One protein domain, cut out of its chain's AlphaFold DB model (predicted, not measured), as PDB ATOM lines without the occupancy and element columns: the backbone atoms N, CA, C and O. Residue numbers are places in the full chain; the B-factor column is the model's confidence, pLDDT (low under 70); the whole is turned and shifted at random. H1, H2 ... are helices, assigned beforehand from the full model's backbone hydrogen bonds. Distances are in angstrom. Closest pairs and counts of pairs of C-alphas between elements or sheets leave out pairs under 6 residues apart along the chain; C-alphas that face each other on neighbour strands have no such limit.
ATOM      1  N   GLU A  19     279.856 257.340 270.844       72.19
ATOM      2  CA  GLU A  19     280.392 258.491 270.109       72.19
ATOM      3  C   GLU A  19     279.416 259.673 270.168       72.19
ATOM      4  O   GLU A  19     279.803 260.774 270.550       72.19
ATOM      5  N   GLU A  20     278.124 259.420 269.931       69.62
ATOM      6  CA  GLU A  20     277.075 260.439 270.043       69.62
ATOM      7  C   GLU A  20     276.976 260.988 271.471       69.62
ATOM      8  O   GLU A  20     276.877 262.198 271.656       69.62
ATOM      9  N   LEU A  21     277.071 260.126 272.492       66.19
ATOM     10  CA  LEU A  21     277.058 260.524 273.907       66.19
ATOM     11  C   LEU A  21     278.273 261.384 274.294       66.19
ATOM     12  O   LEU A  21     278.159 262.302 275.118       66.19
ATOM     13  N   ALA A  22     279.439 261.117 273.701       68.50
ATOM     14  CA  ALA A  22     280.653 261.894 273.927       68.50
ATOM     15  C   ALA A  22     280.550 263.308 273.333       68.50
ATOM     16  O   ALA A  22     281.013 264.260 273.964       68.50
ATOM     17  N   GLU A  23     279.864 263.456 272.200       74.56
ATOM     18  CA  GLU A  23     279.711 264.727 271.478       74.56
ATOM     19  C   GLU A  23     278.533 265.591 271.960       74.56
ATOM     20  O   GLU A  23     278.462 266.766 271.602       74.56
ATOM     21  N   VAL A  24     277.643 265.067 272.816       77.06
ATOM     22  CA  VAL A  24     276.508 265.848 273.346       77.06
ATOM     23  C   VAL A  24     276.988 267.131 274.046       77.06
ATOM     24  O   VAL A  24     277.790 267.022 274.986       77.06
ATOM     25  N   PRO A  25     276.486 268.316 273.645       73.94
ATOM     26  CA  PRO A  25     276.842 269.589 274.264       73.94
ATOM     27  C   PRO A  25     276.235 269.738 275.666       73.94
ATOM     28  O   PRO A  25     275.215 269.127 275.991       73.94
ATOM     29  N   SER A  26     276.858 270.570 276.504       75.31
ATOM     30  CA  SER A  26     276.247 271.011 277.760       75.31
ATOM     31  C   SER A  26     275.034 271.903 277.491       75.31
ATOM     32  O   SER A  26     274.927 272.552 276.453       75.31
ATOM     33  N   ILE A  27     274.117 271.932 278.449       78.00
ATOM     34  CA  ILE A  27     272.976 272.831 278.489       78.00
ATOM     35  C   ILE A  27     273.392 274.088 279.248       78.00
ATOM     36  O   ILE A  27     273.721 274.046 280.436       78.00
ATOM     37  N   ASP A  28     273.326 275.213 278.549       74.69
ATOM     38  CA  ASP A  28     273.840 276.489 279.038       74.69
ATOM     39  C   ASP A  28     272.783 277.312 279.794       74.69
ATOM     40  O   ASP A  28     273.106 278.339 280.395       74.69
ATOM     41  N   SER A  29     271.515 276.880 279.798       75.94
ATOM     42  CA  SER A  29     270.459 277.533 280.569       75.94
ATOM     43  C   SER A  29     269.318 276.599 280.987       75.94
ATOM     44  O   SER A  29     268.960 275.637 280.306       75.94
ATOM     45  N   ARG A  30     268.661 276.933 282.104       72.38
ATOM     46  CA  ARG A  30     267.412 276.287 282.538       72.38
ATOM     47  C   ARG A  30     266.308 276.342 281.477       72.38
ATOM     48  O   ARG A  30     265.500 275.420 281.404       72.38
ATOM     49  N   GLN A  31     266.254 277.418 280.695       75.31
ATOM     50  CA  GLN A  31     265.243 277.582 279.656       75.31
ATOM     51  C   GLN A  31     265.438 276.544 278.545       75.31
ATOM     52  O   GLN A  31     264.474 275.886 278.169       75.31
ATOM     53  N   ASP A  32     266.681 276.310 278.126       77.31
ATOM     54  CA  ASP A  32     267.008 275.305 277.106       77.31
ATOM     55  C   ASP A  32     266.667 273.882 277.580       77.31
ATOM     56  O   ASP A  32     266.148 273.070 276.817       77.31
ATOM     57  N   TYR A  33     266.884 273.585 278.868       78.12
ATOM     58  CA  TYR A  33     266.463 272.312 279.462       78.12
ATOM     59  C   TYR A  33     264.938 272.128 279.434       78.12
ATOM     60  O   TYR A  33     264.447 271.062 279.062       78.12
ATOM     61  N   LEU A  34     264.178 273.155 279.831       79.00
ATOM     62  CA  LEU A  34     262.715 273.097 279.821       79.00
ATOM     63  C   LEU A  34     262.174 272.960 278.397       79.00
ATOM     64  O   LEU A  34     261.257 272.173 278.169       79.00
ATOM     65  N   GLU A  35     262.757 273.674 277.437       81.19
ATOM     66  CA  GLU A  35     262.402 273.551 276.025       81.19
ATOM     67  C   GLU A  35     262.656 272.132 275.506       81.19
ATOM     68  O   GLU A  35     261.776 271.557 274.871       81.19
ATOM     69  N   ALA A  36     263.786 271.519 275.868       79.12
ATOM     70  CA  ALA A  36     264.089 270.143 275.485       79.12
ATOM     71  C   ALA A  36     263.135 269.105 276.110       79.12
ATOM     72  O   ALA A  36     262.852 268.090 275.479       79.12
ATOM     73  N   LEU A  37     262.612 269.344 277.320       75.94
ATOM     74  CA  LEU A  37     261.593 268.482 277.944       75.94
ATOM     75  C   LEU A  37     260.218 268.593 277.276       75.94
ATOM     76  O   LEU A  37     259.437 267.639 277.310       75.94
ATOM     77  N   HIS A  38     259.902 269.765 276.727       81.62
ATOM     78  CA  HIS A  38     258.653 270.017 276.011       81.62
ATOM     79  C   HIS A  38     258.712 269.606 274.534       81.62
ATOM     80  O   HIS A  38     257.685 269.657 273.855       81.62
ATOM     81  N   ASP A  39     259.876 269.172 274.050       80.88
ATOM     82  CA  ASP A  39     260.035 268.666 272.695       80.88
ATOM     83  C   ASP A  39     259.236 267.354 272.505       80.88
ATOM     84  O   ASP A  39     259.337 266.441 273.336       80.88
ATOM     85  N   PRO A  40     258.421 267.216 271.440       76.69
ATOM     86  CA  PRO A  40     257.695 265.976 271.151       76.69
ATOM     87  C   PRO A  40     258.606 264.741 271.033       76.69
ATOM     88  O   PRO A  40     258.165 263.620 271.327       76.69
ATOM     89  N   ASP A  41     259.877 264.921 270.670       75.44
ATOM     90  CA  ASP A  41     260.848 263.833 270.581       75.44
ATOM     91  C   ASP A  41     261.267 263.307 271.956       75.44
ATOM     92  O   ASP A  41     261.587 262.125 272.093       75.44
ATOM     93  N   TYR A  42     261.156 264.108 273.019       75.19
ATOM     94  CA  TYR A  42     261.401 263.642 274.385       75.19
ATOM     95  C   TYR A  42     260.392 262.572 274.827       75.19
ATOM     96  O   TYR A  42     260.753 261.594 275.488       75.19
ATOM     97  N   ALA A  43     259.123 262.714 274.435       71.44
ATOM     98  CA  ALA A  43     258.083 261.740 274.765       71.44
ATOM     99  C   ALA A  43     258.208 260.446 273.945       71.44
ATOM    100  O   ALA A  43     257.867 259.363 274.430       71.44
ATOM    101  N   THR A  44     258.687 260.552 272.706       72.88
ATOM    102  CA  THR A  44     258.600 259.480 271.706       72.88
ATOM    103  C   THR A  44     259.921 258.749 271.473       72.88
ATOM    104  O   THR A  44     259.896 257.551 271.198       72.88
ATOM    105  N   SER A  45     261.069 259.408 271.649       76.50
ATOM    106  CA  SER A  45     262.394 258.857 271.358       76.50
ATOM    107  C   SER A  45     263.161 258.485 272.637       76.50
ATOM    108  O   SER A  45     263.547 259.347 273.434       76.50
ATOM    109  N   PRO A  46     263.445 257.188 272.868       71.62
ATOM    110  CA  PRO A  46     264.354 256.757 273.931       71.62
ATOM    111  C   PRO A  46     265.758 257.358 273.779       71.62
ATOM    112  O   PRO A  46     266.349 257.758 274.779       71.62
ATOM    113  N   LYS A  47     266.248 257.483 272.535       75.62
ATOM    114  CA  LYS A  47     267.544 258.094 272.208       75.62
ATOM    115  C   LYS A  47     267.625 259.534 272.695       75.62
ATOM    116  O   LYS A  47     268.603 259.922 273.320       75.62
ATOM    117  N   TYR A  48     266.579 260.311 272.435       75.06
ATOM    118  CA  TYR A  48     266.535 261.725 272.791       75.06
ATOM    119  C   TYR A  48     266.576 261.926 274.312       75.06
ATOM    120  O   TYR A  48     267.315 262.771 274.812       75.06
ATOM    121  N   ARG A  49     265.859 261.082 275.068       75.69
ATOM    122  CA  ARG A  49     265.915 261.078 276.541       75.69
ATOM    123  C   ARG A  49     267.310 260.747 277.070       75.69
ATOM    124  O   ARG A  49     267.757 261.360 278.036       75.69
ATOM    125  N   GLU A  50     267.993 259.799 276.431       74.06
ATOM    126  CA  GLU A  50     269.356 259.406 276.789       74.06
ATOM    127  C   GLU A  50     270.340 260.558 276.526       74.06
ATOM    128  O   GLU A  50     271.030 260.991 277.449       74.06
ATOM    129  N   LEU A  51     270.316 261.152 275.329       77.06
ATOM    130  CA  LEU A  51     271.151 262.307 274.977       77.06
ATOM    131  C   LEU A  51     270.902 263.498 275.914       77.06
ATOM    132  O   LEU A  51     271.857 264.078 276.424       77.06
ATOM    133  N   LEU A  52     269.640 263.820 276.219       78.62
ATOM    134  CA  LEU A  52     269.307 264.919 277.126       78.62
ATOM    135  C   LEU A  52     269.824 264.666 278.549       78.62
ATOM    136  O   LEU A  52     270.345 265.578 279.184       78.62
ATOM    137  N   SER A  53     269.741 263.431 279.051       70.31
ATOM    138  CA  SER A  53     270.272 263.099 280.380       70.31
ATOM    139  C   SER A  53     271.797 263.243 280.462       70.31
ATOM    140  O   SER A  53     272.315 263.740 281.462       70.31
ATOM    141  N   PHE A  54     272.513 262.899 279.388       71.81
ATOM    142  CA  PHE A  54     273.954 263.126 279.284       71.81
ATOM    143  C   PHE A  54     274.303 264.611 279.123       71.81
ATOM    144  O   PHE A  54     275.274 265.066 279.727       71.81
ATOM    145  N   ALA A  55     273.498 265.378 278.382       75.25
ATOM    146  CA  ALA A  55     273.643 266.832 278.288       75.25
ATOM    147  C   ALA A  55     273.528 267.477 279.679       75.25
ATOM    148  O   ALA A  55     274.402 268.239 280.090       75.25
ATOM    149  N   VAL A  56     272.502 267.098 280.454       73.81
ATOM    150  CA  VAL A  56     272.288 267.557 281.838       73.81
ATOM    151  C   VAL A  56     273.455 267.163 282.745       73.81
ATOM    152  O   VAL A  56     273.899 267.983 283.542       73.81
ATOM    153  N   ALA A  57     273.985 265.944 282.610       72.00
ATOM    154  CA  ALA A  57     275.123 265.476 283.405       72.00
ATOM    155  C   ALA A  57     276.431 266.231 283.103       72.00
ATOM    156  O   ALA A  57     277.271 266.373 283.988       72.00
ATOM    157  N   LYS A  58     276.608 266.726 281.871       71.81
ATOM    158  CA  LYS A  58     277.749 267.577 281.481       71.81
ATOM    159  C   LYS A  58     277.576 269.048 281.869       71.81
ATOM    160  O   LYS A  58     278.533 269.812 281.780       71.81
ATOM    161  N   SER A  59     276.371 269.457 282.252       67.94
ATOM    162  CA  SER A  59     276.044 270.849 282.556       67.94
ATOM    163  C   SER A  59     276.294 271.178 284.021       67.94
ATOM    164  O   SER A  59     276.157 270.321 284.892       67.94
ATOM    165  N   ASP A  60     276.583 272.445 284.320       66.19
ATOM    166  CA  ASP A  60     276.593 272.904 285.708       66.19
ATOM    167  C   ASP A  60     275.163 272.831 286.271       66.19
ATOM    168  O   ASP A  60     274.240 273.499 285.800       66.19
ATOM    169  N   HIS A  61     274.964 272.010 287.302       59.81
ATOM    170  CA  HIS A  61     273.665 271.822 287.944       59.81
ATOM    171  C   HIS A  61     273.043 273.139 288.435       59.81
ATOM    172  O   HIS A  61     271.819 273.257 288.473       59.81
ATOM    173  N   ARG A  62     273.858 274.153 288.749       58.47
ATOM    174  CA  ARG A  62     273.375 275.484 289.149       58.47
ATOM    175  C   ARG A  62     272.744 276.258 287.995       58.47
ATOM    176  O   ARG A  62     271.875 277.090 288.224       58.47
ATOM    177  N   VAL A  63     273.139 275.968 286.760       61.75
ATOM    178  CA  VAL A  63     272.628 276.620 285.546       61.75
ATOM    179  C   VAL A  63     271.244 276.085 285.169       61.75
ATOM    180  O   VAL A  63     270.377 276.848 284.740       61.75
ATOM    181  N   ILE A  64     271.009 274.787 285.383       57.97
ATOM    182  CA  ILE A  64     269.737 274.126 285.052       57.97
ATOM    183  C   ILE A  64     268.726 274.240 286.195       57.97
ATOM    184  O   ILE A  64     267.541 274.480 285.962       57.97
ATOM    185  N   PHE A  65     269.174 274.072 287.437       57.81
ATOM    186  CA  PHE A  65     268.283 274.009 288.594       57.81
ATOM    187  C   PHE A  65     268.295 275.298 289.429       57.81
ATOM    188  O   PHE A  65     267.405 275.482 290.248       57.81
ATOM    189  N   GLY A  66     269.219 276.236 289.189       54.44
ATOM    190  CA  GLY A  66     269.480 277.348 290.112       54.44
ATOM    191  C   GLY A  66     270.175 276.866 291.394       54.44
ATOM    192  O   GLY A  66     270.369 275.668 291.596       54.44
TER     193      GLY A  66
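This is residues 19 to 66 of the 181 residues of an uncharacterized protein of Candidatus Nitrospira nitrificans (UniProt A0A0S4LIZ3). Two helices, H4 and H2, run side by side in opposite ways as the long sides of a thin, flat frame, with short H3 at one end and short H5 at the other. Short H1 packs on the side of H4 away from H2, and the link of residues 24 to 29 crosses H4 to reach H2. The printed part has 48 residues with five named helices, H1 to H5 in chain order, and no named strand; the class is all helix. It is compact, with a radius of gyration of the C-alphas of 10.4 A and spans of 28 by 25 by 10 A.

H4, residues 46 to 58, is 18.8 A long, from C-alpha 46 at (264.354, 256.757, 273.931) to C-alpha 58 at (277.749, 267.577, 281.481). H2, residues 30 to 38, measures 12.6 A. H3 holds residues 40 to 44, 6.6 A, and H5 residues 61 to 65, 5.8 A. H1, residues 19 to 23, is 6.4 A long and begins with C-alpha 19 at (280.392, 258.491, 270.109).

H4 and H2 are close but not clearly touching, at a shallow tilt of 11 degrees, opposite ways; their closest C-alphas, Ala 36 and Leu 52, are 7.6 A apart. H1 and H4 only just touch, with 3 pairs of C-alphas within 8 A, by residues 51 to 54 of H4 alone; the closest C-alphas, Leu 21 and Leu 51, are 6.3 A apart. H3 and H4 only just touch, with 3 such pairs, only at the corner, by residues 48 to 49 of H4 alone; the closest C-alphas are Tyr 42 and Arg 49, 5.6 A. H5 touches H2, the closest C-alphas being Arg 30 and Ile 64, 4.0 A. H1 is apart from H2, H3 and H5. In H1 to H5 every O i to N i+4 pair is within hydrogen-bond range.

The C-alphas farthest apart, Glu 19 and Gly 66, are 29.6 A apart. The printed part has no cut and no long link. Residues 20 to 22 and 59 to 66 have pLDDT under 70.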